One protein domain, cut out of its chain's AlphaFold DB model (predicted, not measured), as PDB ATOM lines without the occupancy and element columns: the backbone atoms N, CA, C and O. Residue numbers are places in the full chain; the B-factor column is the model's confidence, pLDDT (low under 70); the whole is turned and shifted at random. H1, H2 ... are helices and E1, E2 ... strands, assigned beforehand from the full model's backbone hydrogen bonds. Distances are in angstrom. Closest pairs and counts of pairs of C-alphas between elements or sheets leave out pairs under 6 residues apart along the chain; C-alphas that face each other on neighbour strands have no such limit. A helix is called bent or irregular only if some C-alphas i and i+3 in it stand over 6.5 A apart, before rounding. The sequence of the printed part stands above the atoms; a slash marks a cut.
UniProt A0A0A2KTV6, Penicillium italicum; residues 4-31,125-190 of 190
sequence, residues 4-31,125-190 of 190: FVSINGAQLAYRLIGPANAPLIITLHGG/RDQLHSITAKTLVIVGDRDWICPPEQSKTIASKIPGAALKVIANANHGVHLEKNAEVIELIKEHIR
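Overview. This is residues 4 to 31 and 125 to 190 of the 190 residues of a protein of Penicillium italicum (UniProt A0A0A2KTV6). A ribbon of two parallel strands, E3 and E4, forms the core of the main body, with H2 packed on one face and H4 on the other. A small two-stranded hairpin, E1 and E2, lies well away from this body, with residues 6 to 11 sticking out, and the unnamed stretch of residues 15 to 31 leads back from it. H1 packs on H2, and H3 makes a corner with H4. The printed part has 94 residues, with four named strands and four named helices in the order E1, E2, H1, E3, H2, E4, H3, H4; its class is mixed, helices and strands. It is only just loose, close to compact, with a radius of gyration of the C-alphas of 14.9 A and spans of 35 by 33 by 27 A.

Along the chain. Strand E1, residues 4 to 7, begins at C-alpha 4 (156.484, 118.089, 168.852). Strand E2, residues 10 to 14, follows and is 12.6 A long. Beyond the cut come helix H1, residues 125 to 130, and strand E3, residues 136 to 140, 13.6 A long from C-alpha 136 at (160.163, 109.009, 143.273). H1 is irregular, with C-alphas 126 and 129 lying 7.0 A apart. Helix H2, residues 148 to 157, measures 14.4 A, and strand E4, residues 162 to 166, 13.0 A. Helix H3 is residues 173 to 176; helix H4, residues 178 to 189, is 16.6 A long and ends at C-alpha 189 (152.033, 104.976, 146.258).

Arrangement. E1 and E2 are a hairpin, antiparallel at 140 degrees, with N 5 and O 12 within hydrogen-bond range at 2.9 A. E1 and E2 are both apart from E3, E4, H2, H3 and H4. E3 and E4 are parallel at 18 degrees, with N 137 and O 162 at 2.8 A and N 166 and O 139 at 2.8 A, both within hydrogen-bond range. E3, H2 and E4 make a strand-helix-strand unit, two parallel neighbour strands with a helix between them in the chain, and its crossover is right-handed. The closest C-alphas of H2 and E4 are those of Ala 155 and Leu 163, 6.0 A apart. H1 and H2 touch, closest at the C-alphas of His 129 and Lys 157, 5.5 A, at a steep tilt of 42 degrees, the same way. The closest C-alphas of E3 and H4 are those of Leu 136 and His 188, 6.9 A apart. E4 and H4 are near each other, while H2 and H4 are apart. The closest C-alphas of E3 and H3 are those of Gly 140 and Val 173, 5.4 A apart. H3 and H4 only just touch, only at the corner, with 3 pairs of C-alphas within 8 A; the closest are those of His 174 and Val 181, 5.8 A. In H2 and H4 every O i to N i+4 pair is within hydrogen-bond range; in H1 0 of 2 are, beside 2 of 3 O i to N i+3 pairs, and H3 is too short for an O i to N i+4 pair.

Size, cuts and confidence. The two C-alphas farthest apart are those of Gly 9 and Asn 168, 40.0 A. Residues 32 to 124 are not printed, and C-alphas 31 and 125 are 15.3 A apart across this cut. Of the links that are printed whole, none is long. The mean pLDDT of the printed part is 88.2, and residues 27 to 31 are under 70.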
ATOM      1  N   PHE A   4     155.026 118.217 168.862       87.81
ATOM      2  CA  PHE A   4     156.484 118.089 168.852       87.81
ATOM      3  C   PHE A   4     156.917 116.678 169.252       87.81
ATOM      4  O   PHE A   4     156.350 116.086 170.168       87.81
ATOM      5  N   VAL A   5     157.945 116.154 168.583       90.31
ATOM      6  CA  VAL A   5     158.569 114.858 168.887       90.31
ATOM      7  C   VAL A   5     160.090 114.995 168.933       90.31
ATOM      8  O   VAL A   5     160.670 115.751 168.157       90.31
ATOM      9  N   SER A   6     160.748 114.262 169.832       89.56
ATOM     10  CA  SER A   6     162.213 114.205 169.905       89.56
ATOM     11  C   SER A   6     162.740 112.996 169.133       89.56
ATOM     12  O   SER A   6     162.435 111.861 169.492       89.56
ATOM     13  N   ILE A   7     163.558 113.224 168.103       80.06
ATOM     14  CA  ILE A   7     164.220 112.176 167.309       80.06
ATOM     15  C   ILE A   7     165.719 112.470 167.279       80.06
ATOM     16  O   ILE A   7     166.125 113.546 166.852       80.06
ATOM     17  N   ASN A   8     166.550 111.529 167.741       80.00
ATOM     18  CA  ASN A   8     168.017 111.662 167.769       80.00
ATOM     19  C   ASN A   8     168.520 112.974 168.413       80.00
ATOM     20  O   ASN A   8     169.486 113.574 167.955       80.00
ATOM     21  N   GLY A   9     167.839 113.446 169.462       77.62
ATOM     22  CA  GLY A   9     168.171 114.703 170.145       77.62
ATOM     23  C   GLY A   9     167.692 115.980 169.437       77.62
ATOM     24  O   GLY A   9     167.839 117.060 170.002       77.62
ATOM     25  N   ALA A  10     167.081 115.878 168.253       72.69
ATOM     26  CA  ALA A  10     166.420 116.986 167.571       72.69
ATOM     27  C   ALA A  10     164.928 117.036 167.930       72.69
ATOM     28  O   ALA A  10     164.264 116.002 167.991       72.69
ATOM     29  N   GLN A  11     164.394 118.242 168.137       78.06
ATOM     30  CA  GLN A  11     162.959 118.449 168.332       78.06
ATOM     31  C   GLN A  11     162.307 118.766 166.980       78.06
ATOM     32  O   GLN A  11     162.654 119.759 166.342       78.06
ATOM     33  N   LEU A  12     161.380 117.921 166.534       79.69
ATOM     34  CA  LEU A  12     160.668 118.068 165.269       79.69
ATOM     35  C   LEU A  12     159.224 118.485 165.525       79.69
ATOM     36  O   LEU A  12     158.489 117.796 166.232       79.69
ATOM     37  N   ALA A  13     158.821 119.595 164.914       81.56
ATOM     38  CA  ALA A  13     157.427 120.003 164.845       81.56
ATOM     39  C   ALA A  13     156.705 119.189 163.762       81.56
ATOM     40  O   ALA A  13     157.187 119.100 162.632       81.56
ATOM     41  N   TYR A  14     155.540 118.631 164.076       83.88
ATOM     42  CA  TYR A  14     154.716 117.904 163.113       83.88
ATOM     43  C   TYR A  14     153.236 118.266 163.227       83.88
ATOM     44  O   TYR A  14     152.763 118.874 164.191       83.88
ATOM     45  N   ARG A  15     152.487 117.895 162.190       83.00
ATOM     46  CA  ARG A  15     151.033 117.993 162.144       83.00
ATOM     47  C   ARG A  15     150.488 116.773 161.419       83.00
ATOM     48  O   ARG A  15     150.957 116.456 160.332       83.00
ATOM     49  N   LEU A  16     149.482 116.127 162.000       85.38
ATOM     50  CA  LEU A  16     148.727 115.077 161.322       85.38
ATOM     51  C   LEU A  16     147.601 115.712 160.505       85.38
ATOM     52  O   LEU A  16     146.833 116.527 161.020       85.38
ATOM     53  N   ILE A  17     147.533 115.369 159.221       85.56
ATOM     54  CA  ILE A  17     146.510 115.846 158.288       85.56
ATOM     55  C   ILE A  17     145.960 114.634 157.535       85.56
ATOM     56  O   ILE A  17     146.726 113.887 156.934       85.56
ATOM     57  N   GLY A  18     144.636 114.473 157.541       87.00
ATOM     58  CA  GLY A  18     143.935 113.429 156.791       87.00
ATOM     59  C   GLY A  18     143.270 112.353 157.663       87.00
ATOM     60  O   GLY A  18     143.254 112.469 158.890       87.00
ATOM     61  N   PRO A  19     142.662 111.329 157.034       90.38
ATOM     62  CA  PRO A  19     141.969 110.243 157.728       90.38
ATOM     63  C   PRO A  19     142.924 109.352 158.532       90.38
ATOM     64  O   PRO A  19     143.988 108.985 158.045       90.38
ATOM     65  N   ALA A  20     142.510 108.924 159.729       87.19
ATOM     66  CA  ALA A  20     143.327 108.078 160.608       87.19
ATOM     67  C   ALA A  20     143.650 106.684 160.030       87.19
ATOM     68  O   ALA A  20     144.586 106.032 160.477       87.19
ATOM     69  N   ASN A  21     142.871 106.221 159.050       88.31
ATOM     70  CA  ASN A  21     143.034 104.932 158.376       88.31
ATOM     71  C   ASN A  21     143.729 105.037 157.007       88.31
ATOM     72  O   ASN A  21     143.796 104.042 156.285       88.31
ATOM     73  N   ALA A  22     144.210 106.222 156.623       84.50
ATOM     74  CA  ALA A  22     144.982 106.390 155.399       84.50
ATOM     75  C   ALA A  22     146.431 105.891 155.588       84.50
ATOM     76  O   ALA A  22     146.952 105.934 156.706       84.50
ATOM     77  N   PRO A  23     147.114 105.445 154.515       80.31
ATOM     78  CA  PRO A  23     148.551 105.188 154.562       80.31
ATOM     79  C   PRO A  23     149.326 106.411 155.075       80.31
ATOM     80  O   PRO A  23     149.051 107.540 154.665       80.31
ATOM     81  N   LEU A  24     150.308 106.192 155.957       80.75
ATOM     82  CA  LEU A  24     151.151 107.268 156.478       80.75
ATOM     83  C   LEU A  24     152.073 107.800 155.374       80.75
ATOM     84  O   LEU A  24     152.918 107.069 154.859       80.75
ATOM     85  N   ILE A  25     151.950 109.090 155.067       76.44
ATOM     86  CA  ILE A  25     152.882 109.826 154.211       76.44
ATOM     87  C   ILE A  25     153.602 110.848 155.086       76.44
ATOM     88  O   ILE A  25     152.969 111.714 155.689       76.44
ATOM     89  N   ILE A  26     154.930 110.753 155.153       72.31
ATOM     90  CA  ILE A  26     155.768 111.737 155.841       72.31
ATOM     91  C   ILE A  26     156.293 112.719 154.795       72.31
ATOM     92  O   ILE A  26     157.068 112.344 153.919       72.31
ATOM     93  N   THR A  27     155.884 113.984 154.890       68.56
ATOM     94  CA  THR A  27     156.437 115.073 154.075       68.56
ATOM     95  C   THR A  27     157.523 115.791 154.866       68.56
ATOM     96  O   THR A  27     157.227 116.446 155.865       68.56
ATOM     97  N   LEU A  28     158.773 115.687 154.416       65.75
ATOM     98  CA  LEU A  28     159.905 116.413 154.985       65.75
ATOM     99  C   LEU A  28     160.410 117.431 153.960       65.75
ATOM    100  O   LEU A  28     160.682 117.077 152.816       65.75
ATOM    101  N   HIS A  29     160.557 118.686 154.376       64.62
ATOM    102  CA  HIS A  29     161.234 119.719 153.599       64.62
ATOM    103  C   HIS A  29     162.412 120.240 154.425       64.62
ATOM    104  O   HIS A  29     162.234 120.603 155.587       64.62
ATOM    105  N   GLY A  30     163.616 120.233 153.855       60.00
ATOM    106  CA  GLY A  30     164.837 120.671 154.529       60.00
ATOM    107  C   GLY A  30     165.859 121.220 153.533       60.00
ATOM    108  O   GLY A  30     165.902 120.781 152.387       60.00
ATOM    109  N   GLY A  31     166.667 122.192 153.967       59.97
ATOM    110  CA  GLY A  31     167.891 122.607 153.263       59.97
ATOM    111  C   GLY A  31     169.071 121.702 153.647       59.97
ATOM    112  O   GLY A  31     168.970 120.951 154.611       59.97
ATOM    113  N   ARG A 125     175.735 111.322 148.888       86.56
ATOM    114  CA  ARG A 125     175.652 110.794 147.516       86.56
ATOM    115  C   ARG A 125     176.167 109.371 147.419       86.56
ATOM    116  O   ARG A 125     175.569 108.553 146.727       86.56
ATOM    117  N   ASP A 126     177.251 109.067 148.115       89.69
ATOM    118  CA  ASP A 126     177.844 107.733 148.094       89.69
ATOM    119  C   ASP A 126     177.073 106.730 148.946       89.69
ATOM    120  O   ASP A 126     177.289 105.535 148.806       89.69
ATOM    121  N   GLN A 127     176.114 107.185 149.755       90.88
ATOM    122  CA  GLN A 127     175.216 106.350 150.550       90.88
ATOM    123  C   GLN A 127     173.829 106.188 149.911       90.88
ATOM    124  O   GLN A 127     173.052 105.360 150.377       90.88
ATOM    125  N   LEU A 128     173.500 106.909 148.829       92.25
ATOM    126  CA  LEU A 128     172.181 106.831 148.175       92.25
ATOM    127  C   LEU A 128     171.807 105.409 147.731       92.25
ATOM    128  O   LEU A 128     170.638 105.038 147.781       92.25
ATOM    129  N   HIS A 129     172.798 104.585 147.384       95.88
ATOM    130  CA  HIS A 129     172.589 103.185 147.013       95.88
ATOM    131  C   HIS A 129     172.021 102.316 148.152       95.88
ATOM    132  O   HIS A 129     171.496 101.237 147.894       95.88
ATOM    133  N   SER A 130     172.123 102.776 149.405       95.94
ATOM    134  CA  SER A 130     171.579 102.086 150.582       95.94
ATOM    135  C   SER A 130     170.073 102.298 150.775       95.94
ATOM    136  O   SER A 130     169.455 101.610 151.587       95.94
ATOM    137  N   ILE A 131     169.459 103.222 150.026       93.69
ATOM    138  CA  ILE A 131     168.018 103.466 150.075       93.69
ATOM    139  C   ILE A 131     167.307 102.303 149.380       93.69
ATOM    140  O   ILE A 131     167.373 102.151 148.163       93.69
ATOM    141  N   THR A 132     166.600 101.490 150.164       92.38
ATOM    142  CA  THR A 132     165.813 100.344 149.675       92.38
ATOM    143  C   THR A 132     164.334 100.672 149.463       92.38
ATOM    144  O   THR A 132     163.597  99.877 148.879       92.38
ATOM    145  N   ALA A 133     163.878 101.837 149.930       90.94
ATOM    146  CA  ALA A 133     162.499 102.281 149.767       90.94
ATOM    147  C   ALA A 133     162.198 102.673 148.308       90.94
ATOM    148  O   ALA A 133     163.016 103.312 147.640       90.94
ATOM    149  N   LYS A 134     160.984 102.356 147.829       91.75
ATOM    150  CA  LYS A 134     160.485 102.784 146.508       91.75
ATOM    151  C   LYS A 134     160.550 104.313 146.423       91.75
ATOM    152  O   LYS A 134     159.856 105.008 147.165       91.75
ATOM    153  N   THR A 135     161.363 104.841 145.512       94.56
ATOM    154  CA  THR A 135     161.697 106.273 145.477       94.56
ATOM    155  C   THR A 135     161.191 106.948 144.205       94.56
ATOM    156  O   THR A 135     161.402 106.445 143.104       94.56
ATOM    157  N   LEU A 136     160.538 108.102 144.358       95.25
ATOM    158  CA  LEU A 136     160.163 109.009 143.273       95.25
ATOM    159  C   LEU A 136     160.859 110.351 143.500       95.25
ATOM    160  O   LEU A 136     160.711 110.959 144.557       95.25
ATOM    161  N   VAL A 137     161.584 110.815 142.491       95.00
ATOM    162  CA  VAL A 137     162.244 112.120 142.453       95.00
ATOM    163  C   VAL A 137     161.474 113.015 141.485       95.00
ATOM    164  O   VAL A 137     161.285 112.649 140.325       95.00
ATOM    165  N   ILE A 138     161.044 114.190 141.944       95.44
ATOM    166  CA  ILE A 138     160.330 115.186 141.133       95.44
ATOM    167  C   ILE A 138     161.122 116.492 141.174       95.44
ATOM    168  O   ILE A 138     161.517 116.929 142.251       95.44
ATOM    169  N   VAL A 139     161.348 117.114 140.018       94.06
ATOM    170  CA  VAL A 139     162.053 118.400 139.905       94.06
ATOM    171  C   VAL A 139     161.474 119.231 138.764       94.06
ATOM    172  O   VAL A 139     161.016 118.672 137.769       94.06
ATOM    173  N   GLY A 140     161.478 120.555 138.897       93.12
ATOM    174  CA  GLY A 140     161.140 121.460 137.799       93.12
ATOM    175  C   GLY A 140     162.328 121.678 136.858       93.12
ATOM    176  O   GLY A 140     163.462 121.803 137.310       93.12
ATOM    177  N   ASP A 141     162.095 121.743 135.548       93.44
ATOM    178  CA  ASP A 141     163.147 121.961 134.539       93.44
ATOM    179  C   ASP A 141     163.877 123.314 134.655       93.44
ATOM    180  O   ASP A 141     164.974 123.472 134.120       93.44
ATOM    181  N   ARG A 142     163.283 124.280 135.363       88.75
ATOM    182  CA  ARG A 142     163.827 125.619 135.627       88.75
ATOM    183  C   ARG A 142     164.243 125.812 137.085       88.75
ATOM    184  O   ARG A 142     164.500 126.959 137.471       88.75
ATOM    185  N   ASP A 143     164.285 124.744 137.888       86.88
ATOM    186  CA  ASP A 143     164.830 124.802 139.245       86.88
ATOM    187  C   ASP A 143     166.305 125.204 139.164       86.88
ATOM    188  O   ASP A 143     167.137 124.511 138.586       86.88
ATOM    189  N   TRP A 144     166.613 126.380 139.695       77.88
ATOM    190  CA  TRP A 144     167.967 126.918 139.735       77.88
ATOM    191  C   TRP A 144     168.627 126.729 141.103       77.88
ATOM    192  O   TRP A 144     169.838 126.902 141.219       77.88
ATOM    193  N   ILE A 145     167.836 126.408 142.130       78.00
ATOM    194  CA  ILE A 145     168.296 126.197 143.505       78.00
ATOM    195  C   ILE A 145     168.872 124.791 143.617       78.00
ATOM    196  O   ILE A 145     169.990 124.610 144.092       78.00
ATOM    197  N   CYS A 146     168.114 123.812 143.124       81.25
ATOM    198  CA  CYS A 146     168.501 122.415 143.014       81.25
ATOM    199  C   CYS A 146     168.377 121.997 141.542       81.25
ATOM    200  O   CYS A 146     167.355 121.425 141.153       81.25
ATOM    201  N   PRO A 147     169.379 122.302 140.694       84.44
ATOM    202  CA  PRO A 147     169.296 122.045 139.261       84.44
ATOM    203  C   PRO A 147     168.901 120.599 138.929       84.44
ATOM    204  O   PRO A 147     169.357 119.679 139.613       84.44
ATOM    205  N   PRO A 148     168.147 120.345 137.839       90.19
ATOM    206  CA  PRO A 148     167.702 118.998 137.470       90.19
ATOM    207  C   PRO A 148     168.809 117.936 137.396       90.19
ATOM    208  O   PRO A 148     168.544 116.758 137.629       90.19
ATOM    209  N   GLU A 149     170.053 118.325 137.104       89.00
ATOM    210  CA  GLU A 149     171.219 117.429 137.116       89.00
ATOM    211  C   GLU A 149     171.485 116.795 138.492       89.00
ATOM    212  O   GLU A 149     171.881 115.628 138.582       89.00
ATOM    213  N   GLN A 150     171.195 117.516 139.576       87.62
ATOM    214  CA  GLN A 150     171.258 116.979 140.932       87.62
ATOM    215  C   GLN A 150     170.191 115.892 141.118       87.62
ATOM    216  O   GLN A 150     170.503 114.764 141.499       87.62
ATOM    217  N   SER A 151     168.939 116.157 140.745       91.56
ATOM    218  CA  SER A 151     167.863 115.157 140.801       91.56
ATOM    219  C   SER A 151     168.135 113.932 139.920       91.56
ATOM    220  O   SER A 151     167.856 112.808 140.340       91.56
ATOM    221  N   LYS A 152     168.741 114.120 138.738       93.56
ATOM    222  CA  LYS A 152     169.230 113.021 137.886       93.56
ATOM    223  C   LYS A 152     170.291 112.186 138.595       93.56
ATOM    224  O   LYS A 152     170.239 110.962 138.528       93.56
ATOM    225  N   THR A 153     171.208 112.832 139.313       91.88
ATOM    226  CA  THR A 153     172.236 112.150 140.108       91.88
ATOM    227  C   THR A 153     171.638 111.377 141.289       91.88
ATOM    228  O   THR A 153     172.091 110.271 141.568       91.88
ATOM    229  N   ILE A 154     170.602 111.895 141.970       92.19
ATOM    230  CA  ILE A 154     169.889 111.116 143.003       92.19
ATOM    231  C   ILE A 154     169.263 109.874 142.382       92.19
ATOM    232  O   ILE A 154     169.504 108.761 142.847       92.19
ATOM    233  N   ALA A 155     168.465 110.064 141.332       95.12
ATOM    234  CA  ALA A 155     167.711 108.978 140.723       95.12
ATOM    235  C   ALA A 155     168.625 107.891 140.138       95.12
ATOM    236  O   ALA A 155     168.277 106.717 140.197       95.12
ATOM    237  N   SER A 156     169.804 108.255 139.620       96.19
ATOM    238  CA  SER A 156     170.765 107.280 139.092       96.19
ATOM    239  C   SER A 156     171.482 106.470 140.174       96.19
ATOM    240  O   SER A 156     171.938 105.363 139.890       96.19
ATOM    241  N   LYS A 157     171.584 106.991 141.405       96.12
ATOM    242  CA  LYS A 157     172.270 106.324 142.524       96.12
ATOM    243  C   LYS A 157     171.342 105.528 143.448       96.12
ATOM    244  O   LYS A 157     171.842 104.681 144.183       96.12
ATOM    245  N   ILE A 158     170.030 105.771 143.426       97.06
ATOM    246  CA  ILE A 158     169.050 105.002 144.210       97.06
ATOM    247  C   ILE A 158     168.500 103.838 143.364       97.06
ATOM    248  O   ILE A 158     167.890 104.085 142.319       97.06
ATOM    249  N   PRO A 159     168.646 102.570 143.796       96.62
ATOM    250  CA  PRO A 159     168.121 101.422 143.065       96.62
ATOM    251  C   PRO A 159     166.607 101.517 142.836       96.62
ATOM    252  O   PRO A 159     165.822 101.630 143.774       96.62
ATOM    253  N   GLY A 160     166.190 101.450 141.570       95.38
ATOM    254  CA  GLY A 160     164.773 101.453 141.193       95.38
ATOM    255  C   GLY A 160     164.054 102.796 141.363       95.38
ATOM    256  O   GLY A 160     162.824 102.821 141.306       95.38
ATOM    257  N   ALA A 161     164.776 103.903 141.571       97.00
ATOM    258  CA  ALA A 161     164.152 105.218 141.657       97.00
ATOM    259  C   ALA A 161     163.570 105.677 140.311       97.00
ATOM    260  O   ALA A 161     164.172 105.506 139.250       97.00
ATOM    261  N   ALA A 162     162.404 106.316 140.365       96.44
ATOM    262  CA  ALA A 162     161.804 107.010 139.234       96.44
ATOM    263  C   ALA A 162     162.148 108.505 139.281       96.44
ATOM    264  O   ALA A 162     162.112 109.114 140.349       96.44
ATOM    265  N   LEU A 163     162.426 109.114 138.126       97.06
ATOM    266  CA  LEU A 163     162.634 110.558 137.983       97.06
ATOM    267  C   LEU A 163     161.549 111.175 137.100       97.06
ATOM    268  O   LEU A 163     161.259 110.664 136.015       97.06
ATOM    269  N   LYS A 164     161.007 112.312 137.534       97.75
ATOM    270  CA  LYS A 164     160.096 113.156 136.759       97.75
ATOM    271  C   LYS A 164     160.608 114.591 136.740       97.75
ATOM    272  O   LYS A 164     160.668 115.252 137.773       97.75
ATOM    273  N   VAL A 165     160.986 115.050 135.549       97.12
ATOM    274  CA  VAL A 165     161.339 116.449 135.289       97.12
ATOM    275  C   VAL A 165     160.106 117.128 134.709       97.12
ATOM    276  O   VAL A 165     159.639 116.734 133.642       97.12
ATOM    277  N   ILE A 166     159.565 118.107 135.424       96.50
ATOM    278  CA  ILE A 166     158.327 118.792 135.062       96.50
ATOM    279  C   ILE A 166     158.656 120.047 134.262       96.50
ATOM    280  O   ILE A 166     159.446 120.883 134.701       96.50
ATOM    281  N   ALA A 167     158.048 120.174 133.086       94.88
ATOM    282  CA  ALA A 167     158.324 121.269 132.169       94.88
ATOM    283  C   ALA A 167     157.727 122.598 132.651       94.88
ATOM    284  O   ALA A 167     156.578 122.663 133.102       94.88
ATOM    285  N   ASN A 168     158.469 123.685 132.443       90.56
ATOM    286  CA  ASN A 168     158.099 125.040 132.836       90.56
ATOM    287  C   ASN A 168     157.743 125.146 134.327       90.56
ATOM    288  O   ASN A 168     156.687 125.688 134.661       90.56
ATOM    289  N   ALA A 169     158.596 124.594 135.191       90.19
ATOM    290  CA  ALA A 169     158.439 124.664 136.641       90.19
ATOM    291  C   ALA A 169     159.764 125.010 137.327       90.19
ATOM    292  O   ALA A 169     160.817 124.500 136.940       90.19
ATOM    293  N   ASN A 170     159.719 125.875 138.339       88.06
ATOM    294  CA  ASN A 170     160.884 126.235 139.151       88.06
ATOM    295  C   ASN A 170     161.004 125.301 140.382       88.06
ATOM    296  O   ASN A 170     160.441 124.205 140.412       88.06
ATOM    297  N   HIS A 171     161.732 125.732 141.412       87.12
ATOM    298  CA  HIS A 171     161.943 125.014 142.669       87.12
ATOM    299  C   HIS A 171     160.628 124.639 143.371       87.12
ATOM    300  O   HIS A 171     160.471 123.549 143.921       87.12
ATOM    301  N   GLY A 172     159.629 125.522 143.290       87.31
ATOM    302  CA  GLY A 172     158.281 125.306 143.811       87.31
ATOM    303  C   GLY A 172     157.404 124.403 142.938       87.31
ATOM    304  O   GLY A 172     156.217 124.685 142.803       87.31
ATOM    305  N   VAL A 173     157.935 123.322 142.347       90.19
ATOM    306  CA  VAL A 173     157.212 122.473 141.372       90.19
ATOM    307  C   VAL A 173     155.847 121.977 141.875       90.19
ATOM    308  O   VAL A 173     154.878 121.930 141.124       90.19
ATOM    309  N   HIS A 174     155.731 121.680 143.170       89.06
ATOM    310  CA  HIS A 174     154.492 121.230 143.815       89.06
ATOM    311  C   HIS A 174     153.425 122.332 143.962       89.06
ATOM    312  O   HIS A 174     152.241 122.019 144.101       89.06
ATOM    313  N   LEU A 175     153.832 123.603 143.924       87.00
ATOM    314  CA  LEU A 175     152.937 124.761 143.899       87.00
ATOM    315  C   LEU A 175     152.551 125.100 142.455       87.00
ATOM    316  O   LEU A 175     151.372 125.254 142.154       87.00
ATOM    317  N   GLU A 176     153.533 125.154 141.553       88.94
ATOM    318  CA  GLU A 176     153.332 125.563 140.156       88.94
ATOM    319  C   GLU A 176     152.591 124.514 139.315       88.94
ATOM    320  O   GLU A 176     151.838 124.858 138.404       88.94
ATOM    321  N   LYS A 177     152.805 123.226 139.605       93.19
ATOM    322  CA  LYS A 177     152.284 122.079 138.839       93.19
ATOM    323  C   LYS A 177     151.540 121.104 139.744       93.19
ATOM    324  O   LYS A 177     151.668 119.889 139.617       93.19
ATOM    325  N   ASN A 178     150.758 121.648 140.675       93.75
ATOM    326  CA  ASN A 178     150.149 120.896 141.771       93.75
ATOM    327  C   ASN A 178     149.405 119.627 141.320       93.75
ATOM    328  O   ASN A 178     149.708 118.545 141.810       93.75
ATOM    329  N   ALA A 179     148.486 119.742 140.357       95.75
ATOM    330  CA  ALA A 179     147.700 118.601 139.883       95.75
ATOM    331  C   ALA A 179     148.579 117.475 139.306       95.75
ATOM    332  O   ALA A 179     148.375 116.307 139.623       95.75
ATOM    333  N   GLU A 180     149.591 117.828 138.511       96.38
ATOM    334  CA  GLU A 180     150.534 116.874 137.919       96.38
ATOM    335  C   GLU A 180     151.380 116.182 138.996       96.38
ATOM    336  O   GLU A 180     151.488 114.957 139.013       96.38
ATOM    337  N   VAL A 181     151.915 116.949 139.952       95.06
ATOM    338  CA  VAL A 181     152.690 116.409 141.080       95.06
ATOM    339  C   VAL A 181     151.847 115.464 141.941       95.06
ATOM    340  O   VAL A 181     152.330 114.401 142.334       95.06
ATOM    341  N   ILE A 182     150.587 115.807 142.217       93.81
ATOM    342  CA  ILE A 182     149.681 114.961 143.003       93.81
ATOM    343  C   ILE A 182     149.379 113.642 142.286       93.81
ATOM    344  O   ILE A 182     149.402 112.595 142.935       93.81
ATOM    345  N   GLU A 183     149.135 113.649 140.973       96.06
ATOM    346  CA  GLU A 183     148.926 112.398 140.233       96.06
ATOM    347  C   GLU A 183     150.179 111.516 140.231       96.06
ATOM    348  O   GLU A 183     150.068 110.323 140.507       96.06
ATOM    349  N   LEU A 184     151.374 112.089 140.058       95.50
ATOM    350  CA  LEU A 184     152.631 111.337 140.149       95.50
ATOM    351  C   LEU A 184     152.821 110.673 141.519       95.50
ATOM    352  O   LEU A 184     153.222 109.511 141.602       95.50
ATOM    353  N   ILE A 185     152.504 111.388 142.603       92.88
ATOM    354  CA  ILE A 185     152.556 110.826 143.960       92.88
ATOM    355  C   ILE A 185     151.540 109.689 144.099       92.88
ATOM    356  O   ILE A 185     151.888 108.623 144.606       92.88
ATOM    357  N   LYS A 186     150.300 109.878 143.624       91.88
ATOM    358  CA  LYS A 186     149.244 108.854 143.676       91.88
ATOM    359  C   LYS A 186     149.618 107.596 142.898       91.88
ATOM    360  O   LYS A 186     149.330 106.500 143.363       91.88
ATOM    361  N   GLU A 187     150.240 107.734 141.733       93.56
ATOM    362  CA  GLU A 187     150.745 106.605 140.947       93.56
ATOM    363  C   GLU A 187     151.882 105.873 141.661       93.56
ATOM    364  O   GLU A 187     151.947 104.647 141.620       93.56
ATOM    365  N   HIS A 188     152.758 106.603 142.353       91.81
ATOM    366  CA  HIS A 188     153.897 106.016 143.055       91.81
ATOM    367  C   HIS A 188     153.512 105.218 144.298       91.81
ATOM    368  O   HIS A 188     154.157 104.213 144.597       91.81
ATOM    369  N   ILE A 189     152.482 105.650 145.028       88.62
ATOM    370  CA  ILE A 189     152.033 104.976 146.258       88.62
ATOM    371  C   ILE A 189     151.054 103.819 146.011       88.62
ATOM    372  O   ILE A 189     150.727 103.108 146.958       88.62
ATOM    373  N   ARG A 190     150.570 103.652 144.774       85.19
ATOM    374  CA  ARG A 190     149.840 102.453 144.336       85.19
ATOM    375  C   ARG A 190     150.800 101.275 144.157       85.19
ATOM    376  O   ARG A 190     150.333 100.151 144.424       85.19
TER     377      ARG A 190